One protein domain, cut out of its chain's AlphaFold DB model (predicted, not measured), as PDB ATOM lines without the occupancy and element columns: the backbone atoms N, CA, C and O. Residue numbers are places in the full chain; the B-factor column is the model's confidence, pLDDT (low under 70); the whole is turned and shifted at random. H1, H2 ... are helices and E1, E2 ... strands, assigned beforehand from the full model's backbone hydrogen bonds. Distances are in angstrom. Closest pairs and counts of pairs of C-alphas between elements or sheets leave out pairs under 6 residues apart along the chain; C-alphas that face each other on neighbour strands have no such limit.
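This is residues 41 to 164 of the 164 residues of the protein "Minor pilin protein" of Escherichia coli (UniProt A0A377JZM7). This is a long, twisted sheet of antiparallel strands built round one long strand, E4, with helix H1 over E4 towards one end of the rod and the small hairpin E6 and E7 at the other end. E3 and E5 pair with different lengths of E4 on one side and E8 with it on the other, while E2 and E1 make edges. The 124 printed residues hold eight named strands and then one named helix, in the order E1 to E8, H1; the class is mixed, helices and strands. The whole is loose, with a radius of gyration of the C-alphas of 18.8 A, and a rod spanning 69 by 27 by 22 A; residues 159 to 164 stick out.

Find C-alpha 89 at (21.013, 82.703, 36.630); from there E4, residues 89 to 101, runs 37.9 A to C-alpha 101 at (7.503, 116.281, 25.226). In the same sheet look for E3, residues 74 to 82, 25.3 A; E8, residues 139 to 146, 24.0 A; E5, residues 113 to 116; E2, residues 67 to 71; and E1, residues 41 to 47. The second sheet is E6, residues 125 to 127, with E7, residues 134 to 136. H1, residues 148 to 162, 21.5 A, ends at C-alpha 162, (20.878, 79.475, 50.958).

Start at E4, whose pairing is staggered: E3 and E5 lie on one side of it, E8 on the other side. With E3 it forms an antiparallel hairpin, where N 77 and O 94 are 2.8 A apart; with E5 another, where N 100 and O 114 are 2.9 A apart. Across E4 and E8, antiparallel, look at N 97 and O 143, 2.9 A. Outward, E2 and E3 form a hairpin with N 69 and O 76 at 2.9 A, and E1 is antiparallel to E8 with N 142 and O 46 at 2.8 A. E2, E3, E4 and E5 are a meander, each strand the antiparallel neighbour of the one before. The hairpin E6 and E7 has N 135 and O 126 at 2.8 A; E7 runs on into E8 across a break of 2 residues, at 50 degrees. H1 is on the larger sheet, over E4 and along the strands, at 16 degrees to E4 on the local plane; that plane is fitted to 6 C-alphas, only just enough. Its height over the sheet is 10.2 A, and its closest C-alphas to E4 are those of Glu 150 and Lys 93, 6.8 A. In H1, 10 of 11 O i to N i+4 pairs are within hydrogen-bond range.

The C-alphas farthest apart, those of Gly 130 and Gly 164, are 69.4 A from each other. The printed part has no cut. The links E1 to E2 and E4 to E5 are long. Mean pLDDT of the printed part is 80.5; look for values under 70 at residues 50, 53, 103, 105 and 151 to 164.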
ATOM      1  N   TYR A  41      14.010 102.636  40.713       83.00
ATOM      2  CA  TYR A  41      14.228 103.279  39.418       83.00
ATOM      3  C   TYR A  41      15.710 103.252  39.028       83.00
ATOM      4  O   TYR A  41      16.556 103.802  39.729       83.00
ATOM      5  N   PHE A  42      16.020 102.638  37.886       82.75
ATOM      6  CA  PHE A  42      17.341 102.707  37.248       82.75
ATOM      7  C   PHE A  42      17.496 103.994  36.444       82.75
ATOM      8  O   PHE A  42      18.544 104.633  36.478       82.75
ATOM      9  N   TRP A  43      16.428 104.361  35.741       86.00
ATOM     10  CA  TRP A  43      16.263 105.641  35.070       86.00
ATOM     11  C   TRP A  43      14.929 106.219  35.510       86.00
ATOM     12  O   TRP A  43      13.916 105.514  35.491       86.00
ATOM     13  N   ASN A  44      14.934 107.483  35.912       89.56
ATOM     14  CA  ASN A  44      13.733 108.194  36.314       89.56
ATOM     15  C   ASN A  44      13.681 109.514  35.561       89.56
ATOM     16  O   ASN A  44      14.419 110.430  35.913       89.56
ATOM     17  N   GLU A  45      12.853 109.566  34.517       88.50
ATOM     18  CA  GLU A  45      12.758 110.733  33.636       88.50
ATOM     19  C   GLU A  45      14.141 111.173  33.122       88.50
ATOM     20  O   GLU A  45      14.461 112.357  33.063       88.50
ATOM     21  N   GLU A  46      14.991 110.207  32.760       86.62
ATOM     22  CA  GLU A  46      16.343 110.490  32.276       86.62
ATOM     23  C   GLU A  46      16.268 111.012  30.838       86.62
ATOM     24  O   GLU A  46      15.636 110.382  29.984       86.62
ATOM     25  N   GLU A  47      16.904 112.151  30.543       84.19
ATOM     26  CA  GLU A  47      16.916 112.697  29.182       84.19
ATOM     27  C   GLU A  47      17.593 111.706  28.232       84.19
ATOM     28  O   GLU A  47      18.673 111.172  28.492       84.19
ATOM     29  N   SER A  48      16.933 111.417  27.114       76.62
ATOM     30  CA  SER A  48      17.429 110.408  26.197       76.62
ATOM     31  C   SER A  48      18.721 110.836  25.503       76.62
ATOM     32  O   SER A  48      18.887 111.987  25.100       76.62
ATOM     33  N   ALA A  49      19.592 109.860  25.228       70.38
ATOM     34  CA  ALA A  49      20.749 110.042  24.356       70.38
ATOM     35  C   ALA A  49      20.364 110.489  22.927       70.38
ATOM     36  O   ALA A  49      21.197 111.068  22.229       70.38
ATOM     37  N   GLY A  50      19.122 110.229  22.488       69.00
ATOM     38  CA  GLY A  50      18.593 110.638  21.188       69.00
ATOM     39  C   GLY A  50      17.303 111.458  21.299       69.00
ATOM     40  O   GLY A  50      16.237 110.953  21.635       69.00
ATOM     41  N   ASN A  51      17.348 112.723  20.897       70.19
ATOM     42  CA  ASN A  51      16.203 113.634  20.993       70.19
ATOM     43  C   ASN A  51      15.556 113.906  19.626       70.19
ATOM     44  O   ASN A  51      15.419 115.045  19.190       70.19
ATOM     45  N   ASN A  52      15.178 112.842  18.905       70.88
ATOM     46  CA  ASN A  52      14.424 112.972  17.652       70.88
ATOM     47  C   ASN A  52      13.010 112.373  17.754       70.88
ATOM     48  O   ASN A  52      12.747 111.459  18.546       70.88
ATOM     49  N   ALA A  53      12.109 112.835  16.882       69.06
ATOM     50  CA  ALA A  53      10.702 112.430  16.871       69.06
ATOM     51  C   ALA A  53      10.481 110.910  16.712       69.06
ATOM     52  O   ALA A  53       9.507 110.382  17.238       69.06
ATOM     53  N   TYR A  54      11.410 110.191  16.082       73.81
ATOM     54  CA  TYR A  54      11.332 108.760  15.761       73.81
ATOM     55  C   TYR A  54      12.079 107.845  16.736       73.81
ATOM     56  O   TYR A  54      11.986 106.628  16.625       73.81
ATOM     57  N   MET A  55      12.845 108.403  17.675       77.75
ATOM     58  CA  MET A  55      13.702 107.605  18.542       77.75
ATOM     59  C   MET A  55      12.906 106.573  19.359       77.75
ATOM     60  O   MET A  55      11.900 106.889  20.014       77.75
ATOM     61  N   TRP A  56      13.407 105.345  19.333       83.44
ATOM     62  CA  TRP A  56      12.936 104.193  20.081       83.44
ATOM     63  C   TRP A  56      14.118 103.428  20.668       83.44
ATOM     64  O   TRP A  56      15.255 103.611  20.236       83.44
ATOM     65  N   TYR A  57      13.837 102.613  21.681       84.62
ATOM     66  CA  TYR A  57      14.838 101.797  22.350       84.62
ATOM     67  C   TYR A  57      14.725 100.362  21.861       84.62
ATOM     68  O   TYR A  57      13.667  99.737  21.987       84.62
ATOM     69  N   GLU A  58      15.826  99.852  21.318       84.38
ATOM     70  CA  GLU A  58      15.985  98.422  21.113       84.38
ATOM     71  C   GLU A  58      16.151  97.755  22.471       84.38
ATOM     72  O   GLU A  58      16.852  98.250  23.354       84.38
ATOM     73  N   CYS A  59      15.455  96.645  22.659       78.69
ATOM     74  CA  CYS A  59      15.497  95.930  23.922       78.69
ATOM     75  C   CYS A  59      15.372  94.416  23.764       78.69
ATOM     76  O   CYS A  59      15.258  93.707  24.763       78.69
ATOM     77  N   SER A  60      15.488  93.921  22.532       80.31
ATOM     78  CA  SER A  60      15.712  92.515  22.227       80.31
ATOM     79  C   SER A  60      17.190  92.304  21.902       80.31
ATOM     80  O   SER A  60      17.635  92.550  20.783       80.31
ATOM     81  N   TYR A  61      17.956  91.817  22.880       83.94
ATOM     82  CA  TYR A  61      19.374  91.491  22.706       83.94
ATOM     83  C   TYR A  61      19.592  89.991  22.942       83.94
ATOM     84  O   TYR A  61      19.838  89.581  24.080       83.94
ATOM     85  N   PRO A  62      19.548  89.154  21.883       79.56
ATOM     86  CA  PRO A  62      19.641  87.697  22.014       79.56
ATOM     87  C   PRO A  62      20.918  87.229  22.716       79.56
ATOM     88  O   PRO A  62      20.876  86.331  23.552       79.56
ATOM     89  N   ASN A  63      22.045  87.892  22.440       81.06
ATOM     90  CA  ASN A  63      23.347  87.565  23.032       81.06
ATOM     91  C   ASN A  63      23.376  87.760  24.555       81.06
ATOM     92  O   ASN A  63      24.129  87.082  25.248       81.06
ATOM     93  N   LEU A  64      22.552  88.676  25.071       79.69
ATOM     94  CA  LEU A  64      22.406  88.950  26.501       79.69
ATOM     95  C   LEU A  64      21.174  88.256  27.095       79.69
ATOM     96  O   LEU A  64      20.896  88.407  28.282       79.69
ATOM     97  N   GLN A  65      20.440  87.493  26.275       84.88
ATOM     98  CA  GLN A  65      19.163  86.868  26.626       84.88
ATOM     99  C   GLN A  65      18.159  87.878  27.198       84.88
ATOM    100  O   GLN A  65      17.340  87.539  28.047       84.88
ATOM    101  N   GLN A  66      18.238  89.120  26.720       86.62
ATOM    102  CA  GLN A  66      17.293  90.167  27.061       86.62
ATOM    103  C   GLN A  66      16.146  90.149  26.057       86.62
ATOM    104  O   GLN A  66      16.376  90.159  24.842       86.62
ATOM    105  N   THR A  67      14.920  90.164  26.566       89.88
ATOM    106  CA  THR A  67      13.712  90.255  25.746       89.88
ATOM    107  C   THR A  67      12.820  91.392  26.213       89.88
ATOM    108  O   THR A  67      12.887  91.846  27.355       89.88
ATOM    109  N   CYS A  68      11.965  91.847  25.306       89.56
ATOM    110  CA  CYS A  68      11.006  92.902  25.556       89.56
ATOM    111  C   CYS A  68       9.615  92.473  25.125       89.56
ATOM    112  O   CYS A  68       9.425  91.956  24.025       89.56
ATOM    113  N   THR A  69       8.635  92.746  25.977       93.44
ATOM    114  CA  THR A  69       7.214  92.577  25.661       93.44
ATOM    115  C   THR A  69       6.482  93.875  25.956       93.44
ATOM    116  O   THR A  69       6.711  94.497  26.989       93.44
ATOM    117  N   ASN A  70       5.619  94.317  25.045       93.88
ATOM    118  CA  ASN A  70       4.898  95.579  25.196       93.88
ATOM    119  C   ASN A  70       3.459  95.310  25.632       93.88
ATOM    120  O   ASN A  70       2.793  94.431  25.088       93.88
ATOM    121  N   SER A  71       2.981  96.087  26.600       91.94
ATOM    122  CA  SER A  71       1.595  96.082  27.057       91.94
ATOM    123  C   SER A  71       1.129  97.525  27.224       91.94
ATOM    124  O   SER A  71       1.585  98.247  28.113       91.94
ATOM    125  N   GLY A  72       0.261  97.973  26.312       91.69
ATOM    126  CA  GLY A  72      -0.139  99.377  26.229       91.69
ATOM    127  C   GLY A  72       1.075 100.300  26.088       91.69
ATOM    128  O   GLY A  72       1.907 100.117  25.203       91.69
ATOM    129  N   ASN A  73       1.199 101.265  26.999       93.19
ATOM    130  CA  ASN A  73       2.259 102.277  26.977       93.19
ATOM    131  C   ASN A  73       3.514 101.880  27.776       93.19
ATOM    132  O   ASN A  73       4.346 102.736  28.061       93.19
ATOM    133  N   ILE A  74       3.645 100.614  28.180       93.94
ATOM    134  CA  ILE A  74       4.762 100.128  28.997       93.94
ATOM    135  C   ILE A  74       5.386  98.902  28.326       93.94
ATOM    136  O   ILE A  74       4.694  98.022  27.813       93.94
ATOM    137  N   SER A  75       6.712  98.828  28.350       94.12
ATOM    138  CA  SER A  75       7.485  97.631  28.031       94.12
ATOM    139  C   SER A  75       7.854  96.898  29.314       94.12
ATOM    140  O   SER A  75       8.303  97.507  30.282       94.12
ATOM    141  N   THR A  76       7.704  95.579  29.317       94.69
ATOM    142  CA  THR A  76       8.339  94.695  30.292       94.69
ATOM    143  C   THR A  76       9.624  94.158  29.668       94.69
ATOM    144  O   THR A  76       9.567  93.462  28.651       94.69
ATOM    145  N   VAL A  77      10.764  94.513  30.256       91.75
ATOM    146  CA  VAL A  77      12.104  94.081  29.844       91.75
ATOM    147  C   VAL A  77      12.527  92.931  30.744       91.75
ATOM    148  O   VAL A  77      12.688  93.119  31.943       91.75
ATOM    149  N   GLN A  78      12.707  91.741  30.185       90.69
ATOM    150  CA  GLN A  78      13.225  90.603  30.932       90.69
ATOM    151  C   GLN A  78      14.738  90.519  30.742       90.69
ATOM    152  O   GLN A  78      15.222  90.465  29.612       90.69
ATOM    153  N   ILE A  79      15.468  90.485  31.852       86.69
ATOM    154  CA  ILE A  79      16.915  90.269  31.912       86.69
ATOM    155  C   ILE A  79      17.223  89.054  32.788       86.69
ATOM    156  O   ILE A  79      16.333  88.496  33.426       86.69
ATOM    157  N   TYR A  80      18.492  88.650  32.831       83.75
ATOM    158  CA  TYR A  80      18.964  87.609  33.737       83.75
ATOM    159  C   TYR A  80      20.056  88.155  34.648       83.75
ATOM    160  O   TYR A  80      21.105  88.590  34.172       83.75
ATOM    161  N   LEU A  81      19.833  88.070  35.956       80.31
ATOM    162  CA  LEU A  81      20.877  88.284  36.949       80.31
ATOM    163  C   LEU A  81      21.706  87.012  37.081       80.31
ATOM    164  O   LEU A  81      21.173  85.913  36.972       80.31
ATOM    165  N   THR A  82      23.008  87.160  37.304       79.56
ATOM    166  CA  THR A  82      23.912  86.033  37.566       79.56
ATOM    167  C   THR A  82      24.523  86.216  38.946       79.56
ATOM    168  O   THR A  82      25.145  87.245  39.206       79.56
ATOM    169  N   GLU A  83      24.330  85.245  39.835       77.19
ATOM    170  CA  GLU A  83      24.930  85.264  41.168       77.19
ATOM    171  C   GLU A  83      26.441  85.003  41.061       77.19
ATOM    172  O   GLU A  83      26.895  84.143  40.305       77.19
ATOM    173  N   GLN A  84      27.238  85.802  41.774       75.31
ATOM    174  CA  GLN A  84      28.685  85.874  41.563       75.31
ATOM    175  C   GLN A  84      29.456  84.624  42.032       75.31
ATOM    176  O   GLN A  84      30.543  84.360  41.523       75.31
ATOM    177  N   ARG A  85      28.947  83.877  43.017       76.62
ATOM    178  CA  ARG A  85      29.625  82.733  43.650       76.62
ATOM    179  C   ARG A  85      29.212  81.391  43.041       76.62
ATOM    180  O   ARG A  85      30.077  80.580  42.730       76.62
ATOM    181  N   SER A  86      27.915  81.149  42.896       83.38
ATOM    182  CA  SER A  86      27.306  79.939  42.345       83.38
ATOM    183  C   SER A  86      27.187  79.986  40.824       83.38
ATOM    184  O   SER A  86      27.051  78.939  40.196       83.38
ATOM    185  N   GLY A  87      27.237  81.179  40.215       82.81
ATOM    186  CA  GLY A  87      27.005  81.358  38.780       82.81
ATOM    187  C   GLY A  87      25.544  81.151  38.373       82.81
ATOM    188  O   GLY A  87      25.245  81.067  37.180       82.81
ATOM    189  N   MET A  88      24.631  81.043  39.342       78.81
ATOM    190  CA  MET A  88      23.232  80.759  39.066       78.81
ATOM    191  C   MET A  88      22.536  81.954  38.421       78.81
ATOM    192  O   MET A  88      22.783  83.104  38.791       78.81
ATOM    193  N   ARG A  89      21.677  81.678  37.435       82.12
ATOM    194  CA  ARG A  89      21.013  82.703  36.630       82.12
ATOM    195  C   ARG A  89      19.526  82.764  36.926       82.12
ATOM    196  O   ARG A  89      18.841  81.751  36.830       82.12
ATOM    197  N   TRP A  90      19.034  83.970  37.178       79.81
ATOM    198  CA  TRP A  90      17.652  84.222  37.571       79.81
ATOM    199  C   TRP A  90      17.013  85.249  36.647       79.81
ATOM    200  O   TRP A  90      17.623  86.300  36.426       79.81
ATOM    201  N   PRO A  91      15.826  84.969  36.087       84.12
ATOM    202  CA  PRO A  91      15.110  85.962  35.306       84.12
ATOM    203  C   PRO A  91      14.627  87.091  36.223       84.12
ATOM    204  O   PRO A  91      14.209  86.845  37.348       84.12
ATOM    205  N   LEU A  92      14.674  88.319  35.717       84.69
ATOM    206  CA  LEU A  92      14.157  89.511  36.377       84.69
ATOM    207  C   LEU A  92      13.402  90.354  35.356       84.69
ATOM    208  O   LEU A  92      13.899  90.576  34.247       84.69
ATOM    209  N   LYS A  93      12.225  90.850  35.726       90.50
ATOM    210  CA  LYS A  93      11.410  91.721  34.878       90.50
ATOM    211  C   LYS A  93      11.466  93.170  35.346       90.50
ATOM    212  O   LYS A  93      11.093  93.509  36.460       90.50
ATOM    213  N   LEU A  94      11.876  94.043  34.440       90.62
ATOM    214  CA  LEU A  94      11.845  95.491  34.600       90.62
ATOM    215  C   LEU A  94      10.652  96.071  33.845       90.62
ATOM    216  O   LEU A  94      10.265  95.566  32.790       90.62
ATOM    217  N   LYS A  95      10.103  97.173  34.339       94.00
ATOM    218  CA  LYS A  95       9.101  97.979  33.645       94.00
ATOM    219  C   LYS A  95       9.760  99.230  33.099       94.00
ATOM    220  O   LYS A  95      10.485  99.918  33.809       94.00
ATOM    221  N   GLY A  96       9.491  99.547  31.841       92.88
ATOM    222  CA  GLY A  96      10.044 100.729  31.202       92.88
ATOM    223  C   GLY A  96       9.068 101.403  30.260       92.88
ATOM    224  O   GLY A  96       8.243 100.759  29.615       92.88
ATOM    225  N   PHE A  97       9.161 102.717  30.173       93.19
ATOM    226  CA  PHE A  97       8.414 103.532  29.229       93.19
ATOM    227  C   PHE A  97       9.227 104.774  28.887       93.19
ATOM    228  O   PHE A  97      10.223 105.092  29.538       93.19
ATOM    229  N   LYS A  98       8.794 105.482  27.855       90.69
ATOM    230  CA  LYS A  98       9.341 106.786  27.510       90.69
ATOM    231  C   LYS A  98       8.237 107.812  27.403       90.69
ATOM    232  O   LYS A  98       7.103 107.483  27.059       90.69
ATOM    233  N   GLU A  99       8.601 109.052  27.658       90.94
ATOM    234  CA  GLU A  99       7.704 110.191  27.560       90.94
ATOM    235  C   GLU A  99       8.288 111.203  26.590       90.94
ATOM    236  O   GLU A  99       9.446 111.603  26.705       90.94
ATOM    237  N   ALA A 100       7.496 111.563  25.586       87.94
ATOM    238  CA  ALA A 100       7.861 112.528  24.569       87.94
ATOM    239  C   ALA A 100       7.162 113.860  24.852       87.94
ATOM    240  O   ALA A 100       5.938 113.900  24.994       87.94
ATOM    241  N   TYR A 101       7.946 114.931  24.895       85.38
ATOM    242  CA  TYR A 101       7.503 116.281  25.226       85.38
ATOM    243  C   TYR A 101       7.655 117.196  24.013       85.38
ATOM    244  O   TYR A 101       8.609 117.069  23.242       85.38
ATOM    245  N   VAL A 102       6.721 118.136  23.869       82.50
ATOM    246  CA  VAL A 102       6.849 119.290  22.970       82.50
ATOM    247  C   VAL A 102       7.196 120.488  23.851       82.50
ATOM    248  O   VAL A 102       6.328 121.013  24.540       82.50
ATOM    249  N   MET A 103       8.472 120.881  23.890       69.00
ATOM    250  CA  MET A 103       8.948 121.887  24.857       69.00
ATOM    251  C   MET A 103       8.653 123.333  24.455       69.00
ATOM    252  O   MET A 103       8.617 124.222  25.307       69.00
ATOM    253  N   ASN A 104       8.436 123.594  23.167       70.38
ATOM    254  CA  ASN A 104       8.050 124.928  22.728       70.38
ATOM    255  C   ASN A 104       6.659 125.267  23.278       70.38
ATOM    256  O   ASN A 104       5.746 124.446  23.184       70.38
ATOM    257  N   GLN A 105       6.493 126.484  23.812       68.38
ATOM    258  CA  GLN A 105       5.198 127.047  24.216       68.38
ATOM    259  C   GLN A 105       4.330 127.291  22.977       68.38
ATOM    260  O   GLN A 105       4.175 128.407  22.487       68.38
ATOM    261  N   VAL A 106       3.841 126.198  22.410       74.00
ATOM    262  CA  VAL A 106       2.988 126.177  21.235       74.00
ATOM    263  C   VAL A 106       1.546 126.270  21.729       74.00
ATOM    264  O   VAL A 106       1.119 125.388  22.481       74.00
ATOM    265  N   PRO A 107       0.773 127.284  21.302       77.69
ATOM    266  CA  PRO A 107      -0.616 127.444  21.716       77.69
ATOM    267  C   PRO A 107      -1.438 126.173  21.458       77.69
ATOM    268  O   PRO A 107      -1.574 125.725  20.320       77.69
ATOM    269  N   GLY A 108      -1.990 125.577  22.519       77.38
ATOM    270  CA  GLY A 108      -2.755 124.323  22.451       77.38
ATOM    271  C   GLY A 108      -1.944 123.028  22.588       77.38
ATOM    272  O   GLY A 108      -2.541 121.957  22.636       77.38
ATOM    273  N   CYS A 109      -0.617 123.115  22.688       79.94
ATOM    274  CA  CYS A 109       0.287 121.991  22.965       79.94
ATOM    275  C   CYS A 109       1.071 122.170  24.273       79.94
ATOM    276  O   CYS A 109       2.020 121.435  24.543       79.94
ATOM    277  N   GLU A 110       0.683 123.151  25.085       78.38
ATOM    278  CA  GLU A 110       1.266 123.417  26.396       78.38
ATOM    279  C   GLU A 110       1.116 122.189  27.300       78.38
ATOM    280  O   GLU A 110       0.015 121.676  27.498       78.38
ATOM    281  N   GLY A 111       2.239 121.690  27.823       75.31
ATOM    282  CA  GLY A 111       2.254 120.493  28.667       75.31
ATOM    283  C   GLY A 111       1.942 119.191  27.922       75.31
ATOM    284  O   GLY A 111       1.586 118.206  28.565       75.31
ATOM    285  N   TYR A 112       2.054 119.157  26.588       81.88
ATOM    286  CA  TYR A 112       1.880 117.917  25.832       81.88
ATOM    287  C   TYR A 112       2.927 116.876  26.249       81.88
ATOM    288  O   TYR A 112       4.130 117.079  26.059       81.88
ATOM    289  N   VAL A 113       2.439 115.739  26.747       85.94
ATOM    290  CA  VAL A 113       3.237 114.554  27.074       85.94
ATOM    291  C   VAL A 113       2.597 113.332  26.433       85.94
ATOM    292  O   VAL A 113       1.424 113.033  26.663       85.94
ATOM    293  N   ALA A 114       3.377 112.601  25.645       88.19
ATOM    294  CA  ALA A 114       2.979 111.310  25.104       88.19
ATOM    295  C   ALA A 114       3.828 110.204  25.732       88.19
ATOM    296  O   ALA A 114       5.023 110.094  25.455       88.19
ATOM    297  N   LYS A 115       3.194 109.373  26.562       91.25
ATOM    298  CA  LYS A 115       3.814 108.202  27.183       91.25
ATOM    299  C   LYS A 115       3.644 106.971  26.305       91.25
ATOM    300  O   LYS A 115       2.514 106.629  25.959       91.25
ATOM    301  N   THR A 116       4.731 106.272  26.000       91.06
ATOM    302  CA  THR A 116       4.711 105.059  25.175       91.06
ATOM    303  C   THR A 116       5.699 104.001  25.635       91.06
ATOM    304  O   THR A 116       6.644 104.256  26.385       91.06
ATOM    305  N   HIS A 117       5.479 102.781  25.149       92.62
ATOM    306  CA  HIS A 117       6.404 101.681  25.359       92.62
ATOM    307  C   HIS A 117       7.740 101.948  24.632       92.62
ATOM    308  O   HIS A 117       7.831 102.722  23.674       92.62
ATOM    309  N   LEU A 118       8.808 101.290  25.079       89.75
ATOM    310  CA  LEU A 118      10.191 101.588  24.692       89.75
ATOM    311  C   LEU A 118      10.435 101.483  23.175       89.75
ATOM    312  O   LEU A 118      11.055 102.371  22.577       89.75
ATOM    313  N   GLN A 119       9.861 100.454  22.547       88.75
ATOM    314  CA  GLN A 119      10.008 100.155  21.117       88.75
ATOM    315  C   GLN A 119       9.130 101.008  20.173       88.75
ATOM    316  O   GLN A 119       9.240 100.865  18.961       88.75
ATOM    317  N   GLU A 120       8.263 101.895  20.680       87.38
ATOM    318  CA  GLU A 120       7.340 102.672  19.833       87.38
ATOM    319  C   GLU A 120       8.084 103.719  18.982       87.38
ATOM    320  O   GLU A 120       8.627 104.688  19.515       87.38
ATOM    321  N   SER A 121       8.103 103.572  17.661       83.88
ATOM    322  CA  SER A 121       8.849 104.460  16.749       83.88
ATOM    323  C   SER A 121       7.991 105.550  16.097       83.88
ATOM    324  O   SER A 121       8.501 106.354  15.310       83.88
ATOM    325  N   ASN A 122       6.700 105.612  16.438       82.62
ATOM    326  CA  ASN A 122       5.770 106.598  15.904       82.62
ATOM    327  C   ASN A 122       6.205 108.053  16.144       82.62
ATOM    328  O   ASN A 122       6.855 108.403  17.131       82.62
ATOM    329  N   ARG A 123       5.806 108.926  15.209       78.94
ATOM    330  CA  ARG A 123       6.154 110.350  15.209       78.94
ATOM    331  C   ARG A 123       5.220 111.126  16.139       78.94
ATOM    332  O   ARG A 123       4.110 111.492  15.748       78.94
ATOM    333  N   TYR A 124       5.682 111.390  17.356       79.69
ATOM    334  CA  TYR A 124       4.928 112.144  18.362       79.69
ATOM    335  C   TYR A 124       4.661 113.559  17.886       79.69
ATOM    336  O   TYR A 124       5.600 114.291  17.567       79.69
ATOM    337  N   ASN A 125       3.384 113.919  17.810       82.31
ATOM    338  CA  ASN A 125       2.990 115.230  17.353       82.31
ATOM    339  C   ASN A 125       1.762 115.772  18.076       82.31
ATOM    340  O   ASN A 125       0.891 115.022  18.513       82.31
ATOM    341  N   CYS A 126       1.715 117.094  18.150       83.44
ATOM    342  CA  CYS A 126       0.600 117.870  18.648       83.44
ATOM    343  C   CYS A 126       0.199 118.916  17.598       83.44
ATOM    344  O   CYS A 126       1.039 119.396  16.832       83.44
ATOM    345  N   LYS A 127      -1.092 119.247  17.532       83.69
ATOM    346  CA  LYS A 127      -1.619 120.293  16.648       83.69
ATOM    347  C   LYS A 127      -1.919 121.533  17.468       83.69
ATOM    348  O   LYS A 127      -2.616 121.436  18.476       83.69
ATOM    349  N   ALA A 128      -1.422 122.677  17.012       81.00
ATOM    350  CA  ALA A 128      -1.735 123.942  17.655       81.00
ATOM    351  C   ALA A 128      -3.238 124.248  17.566       81.00
ATOM    352  O   ALA A 128      -3.931 123.873  16.618       81.00
ATOM    353  N   THR A 129      -3.762 124.942  18.571       79.69
ATOM    354  CA  THR A 129      -5.158 125.383  18.542       79.69
ATOM    355  C   THR A 129      -5.313 126.529  17.547       79.69
ATOM    356  O   THR A 129      -4.629 127.542  17.651       79.69
ATOM    357  N   GLY A 130      -6.230 126.382  16.587       78.00
ATOM    358  CA  GLY A 130      -6.512 127.414  15.580       78.00
ATOM    359  C   GLY A 130      -5.528 127.469  14.404       78.00
ATOM    360  O   GLY A 130      -5.690 128.323  13.538       78.00
ATOM    361  N   ASP A 131      -4.559 126.551  14.336       76.19
ATOM    362  CA  ASP A 131      -3.566 126.449  13.261       76.19
ATOM    363  C   ASP A 131      -3.384 124.966  12.854       76.19
ATOM    364  O   ASP A 131      -3.194 124.113  13.722       76.19
ATOM    365  N   PRO A 132      -3.447 124.605  11.555       77.62
ATOM    366  CA  PRO A 132      -3.187 123.240  11.094       77.62
ATOM    367  C   PRO A 132      -1.725 122.775  11.250       77.62
ATOM    368  O   PRO A 132      -1.428 121.621  10.924       77.62
ATOM    369  N   THR A 133      -0.812 123.631  11.719       81.25
ATOM    370  CA  THR A 133       0.601 123.305  11.924       81.25
ATOM    371  C   THR A 133       0.792 122.173  12.940       81.25
ATOM    372  O   THR A 133       0.244 122.174  14.045       81.25
ATOM    373  N   ILE A 134       1.601 121.189  12.541       81.06
ATOM    374  CA  ILE A 134       1.942 120.001  13.327       81.06
ATOM    375  C   ILE A 134       3.298 120.230  13.994       81.06
ATOM    376  O   ILE A 134       4.300 120.444  13.310       81.06
ATOM    377  N   TYR A 135       3.335 120.121  15.316       82.25
ATOM    378  CA  TYR A 135       4.544 120.246  16.124       82.25
ATOM    379  C   TYR A 135       4.988 118.873  16.594       82.25
ATOM    380  O   TYR A 135       4.176 118.095  17.092       82.25
ATOM    381  N   TYR A 136       6.268 118.565  16.421       83.62
ATOM    382  CA  TYR A 136       6.834 117.279  16.809       83.62
ATOM    383  C   TYR A 136       7.481 117.360  18.184       83.62
ATOM    384  O   TYR A 136       8.067 118.385  18.525       83.62
ATOM    385  N   ALA A 137       7.404 116.265  18.939       80.62
ATOM    386  CA  ALA A 137       8.148 116.156  20.185       80.62
ATOM    387  C   ALA A 137       9.654 116.220  19.903       80.62
ATOM    388  O   ALA A 137      10.173 115.484  19.053       80.62
ATOM    389  N   ASP A 138      10.330 117.101  20.625       78.25
ATOM    390  CA  ASP A 138      11.750 117.409  20.501       78.25
ATOM    391  C   ASP A 138      12.563 116.884  21.687       78.25
ATOM    392  O   ASP A 138      13.774 116.726  21.568       78.25
ATOM    393  N   LYS A 139      11.903 116.535  22.796       83.31
ATOM    394  CA  LYS A 139      12.535 115.889  23.947       83.31
ATOM    395  C   LYS A 139      11.897 114.557  24.281       83.31
ATOM    396  O   LYS A 139      10.678 114.397  24.194       83.31
ATOM    397  N   LYS A 140      12.729 113.600  24.688       85.12
ATOM    398  CA  LYS A 140      12.289 112.293  25.171       85.12
ATOM    399  C   LYS A 140      12.989 111.952  26.471       85.12
ATOM    400  O   LYS A 140      14.205 112.086  26.566       85.12
ATOM    401  N   PHE A 141      12.221 111.446  27.423       88.44
ATOM    402  CA  PHE A 141      12.719 110.994  28.712       88.44
ATOM    403  C   PHE A 141      12.436 109.507  28.886       88.44
ATOM    404  O   PHE A 141      11.404 109.005  28.431       88.44
ATOM    405  N   LEU A 142      13.384 108.791  29.480       89.69
ATOM    406  CA  LEU A 142      13.328 107.360  29.729       89.69
ATOM    407  C   LEU A 142      13.099 107.098  31.210       89.69
ATOM    408  O   LEU A 142      13.838 107.592  32.058       89.69
ATOM    409  N   THR A 143      12.139 106.226  31.490       92.12
ATOM    410  CA  THR A 143      11.931 105.677  32.823       92.12
ATOM    411  C   THR A 143      12.027 104.161  32.748       92.12
ATOM    412  O   THR A 143      11.354 103.530  31.930       92.12
ATOM    413  N   LEU A 144      12.871 103.573  33.591       90.50
ATOM    414  CA  LEU A 144      13.040 102.130  33.741       90.50
ATOM    415  C   LEU A 144      13.181 101.808  35.223       90.50
ATOM    416  O   LEU A 144      14.040 102.366  35.904       90.50
ATOM    417  N   TYR A 145      12.358 100.890  35.707       88.38
ATOM    418  CA  TYR A 145      12.285 100.542  37.114       88.38
ATOM    419  C   TYR A 145      11.997  99.058  37.323       88.38
ATOM    420  O   TYR A 145      11.570  98.344  36.416       88.38
ATOM    421  N   LEU A 146      12.263  98.601  38.536       87.25
ATOM    422  CA  LEU A 146      11.964  97.273  39.039       87.25
ATOM    423  C   LEU A 146      10.864  97.392  40.088       87.25
ATOM    424  O   LEU A 146      11.034  98.101  41.081       87.25
ATOM    425  N   GLU A 147       9.745  96.717  39.840       85.44
ATOM    426  CA  GLU A 147       8.594  96.716  40.744       85.44
ATOM    427  C   GLU A 147       8.937  96.021  42.069       85.44
ATOM    428  O   GLU A 147       9.699  95.049  42.101       85.44
ATOM    429  N   GLN A 148       8.335  96.489  43.165       75.06
ATOM    430  CA  GLN A 148       8.482  95.872  44.490       75.06
ATOM    431  C   GLN A 148       8.240  94.354  44.482       75.06
ATOM    432  O   GLN A 148       9.019  93.597  45.056       75.06
ATOM    433  N   ALA A 149       7.164  93.906  43.833       75.00
ATOM    434  CA  ALA A 149       6.767  92.499  43.843       75.00
ATOM    435  C   ALA A 149       7.818  91.589  43.185       75.00
ATOM    436  O   ALA A 149       8.101  90.501  43.681       75.00
ATOM    437  N   GLU A 150       8.444  92.057  42.104       74.56
ATOM    438  CA  GLU A 150       9.506  91.312  41.423       74.56
ATOM    439  C   GLU A 150      10.783  91.262  42.284       74.56
ATOM    440  O   GLU A 150      11.473  90.243  42.321       74.56
ATOM    441  N   ASN A 151      11.076  92.335  43.031       62.44
ATOM    442  CA  ASN A 151      12.158  92.346  44.020       62.44
ATOM    443  C   ASN A 151      11.938  91.308  45.133       62.44
ATOM    444  O   ASN A 151      12.866  90.578  45.486       62.44
ATOM    445  N   GLU A 152      10.723  91.238  45.682       65.69
ATOM    446  CA  GLU A 152      10.350  90.278  46.728       65.69
ATOM    447  C   GLU A 152      10.455  88.831  46.242       65.69
ATOM    448  O   GLU A 152      11.003  87.978  46.945       65.69
ATOM    449  N   GLU A 153       9.984  88.554  45.025       66.81
ATOM    450  CA  GLU A 153      10.103  87.235  44.412       66.81
ATOM    451  C   GLU A 153      11.575  86.851  44.228       66.81
ATOM    452  O   GLU A 153      12.005  85.820  44.753       66.81
ATOM    453  N   ALA A 154      12.373  87.701  43.572       65.38
ATOM    454  CA  ALA A 154      13.793  87.443  43.349       65.38
ATOM    455  C   ALA A 154      14.541  87.177  44.667       65.38
ATOM    456  O   ALA A 154      15.323  86.233  44.761       65.38
ATOM    457  N   ALA A 155      14.270  87.956  45.714       64.31
ATOM    458  CA  ALA A 155      14.925  87.779  47.001       64.31
ATOM    459  C   ALA A 155      14.484  86.508  47.747       64.31
ATOM    460  O   ALA A 155      15.320  85.838  48.359       64.31
ATOM    461  N   ASN A 156      13.203  86.135  47.679       64.69
ATOM    462  CA  ASN A 156      12.714  84.886  48.270       64.69
ATOM    463  C   ASN A 156      13.366  83.660  47.626       64.69
ATOM    464  O   ASN A 156      13.792  82.753  48.344       64.69
ATOM    465  N   TRP A 157      13.510  83.652  46.299       59.34
ATOM    466  CA  TRP A 157      14.250  82.604  45.590       59.34
ATOM    467  C   TRP A 157      15.697  82.495  46.089       59.34
ATOM    468  O   TRP A 157      16.166  81.404  46.409       59.34
ATOM    469  N   TRP A 158      16.380  83.631  46.253       58.56
ATOM    470  CA  TRP A 158      17.761  83.665  46.743       58.56
ATOM    471  C   TRP A 158      17.912  83.160  48.185       58.56
ATOM    472  O   TRP A 158      18.928  82.552  48.528       58.56
ATOM    473  N   CYS A 159      16.925  83.413  49.047       57.34
ATOM    474  CA  CYS A 159      16.955  82.958  50.434       57.34
ATOM    475  C   CYS A 159      16.615  81.477  50.600       57.34
ATOM    476  O   CYS A 159      17.237  80.816  51.432       57.34
ATOM    477  N   LEU A 160      15.677  80.948  49.811       55.59
ATOM    478  CA  LEU A 160      15.308  79.532  49.854       55.59
ATOM    479  C   LEU A 160      16.481  78.616  49.482       55.59
ATOM    480  O   LEU A 160      16.639  77.565  50.094       55.59
ATOM    481  N   GLU A 161      17.351  79.029  48.557       52.66
ATOM    482  CA  GLU A 161      18.518  78.222  48.183       52.66
ATOM    483  C   GLU A 161      19.694  78.310  49.153       52.66
ATOM    484  O   GLU A 161      20.453  77.357  49.272       52.66
ATOM    485  N   ARG A 162      19.859  79.416  49.892       50.97
ATOM    486  CA  ARG A 162      20.878  79.475  50.958       50.97
ATOM    487  C   ARG A 162      20.509  78.649  52.191       50.97
ATOM    488  O   ARG A 162      21.357  78.475  53.064       50.97
ATOM    489  N   ALA A 163      19.255  78.213  52.295       51.19
ATOM    490  CA  ALA A 163      18.753  77.404  53.399       51.19
ATOM    491  C   ALA A 163      18.813  75.884  53.132       51.19
ATOM    492  O   ALA A 163      18.504  75.118  54.048       51.19
ATOM    493  N   GLY A 164      19.189  75.456  51.918       44.00
ATOM    494  CA  GLY A 164      19.409  74.053  51.531       44.00
ATOM    495  C   GLY A 164      20.883  73.717  51.363       44.00
ATOM    496  O   GLY A 164      21.223  72.532  51.577       44.00
TER     497      GLY A 164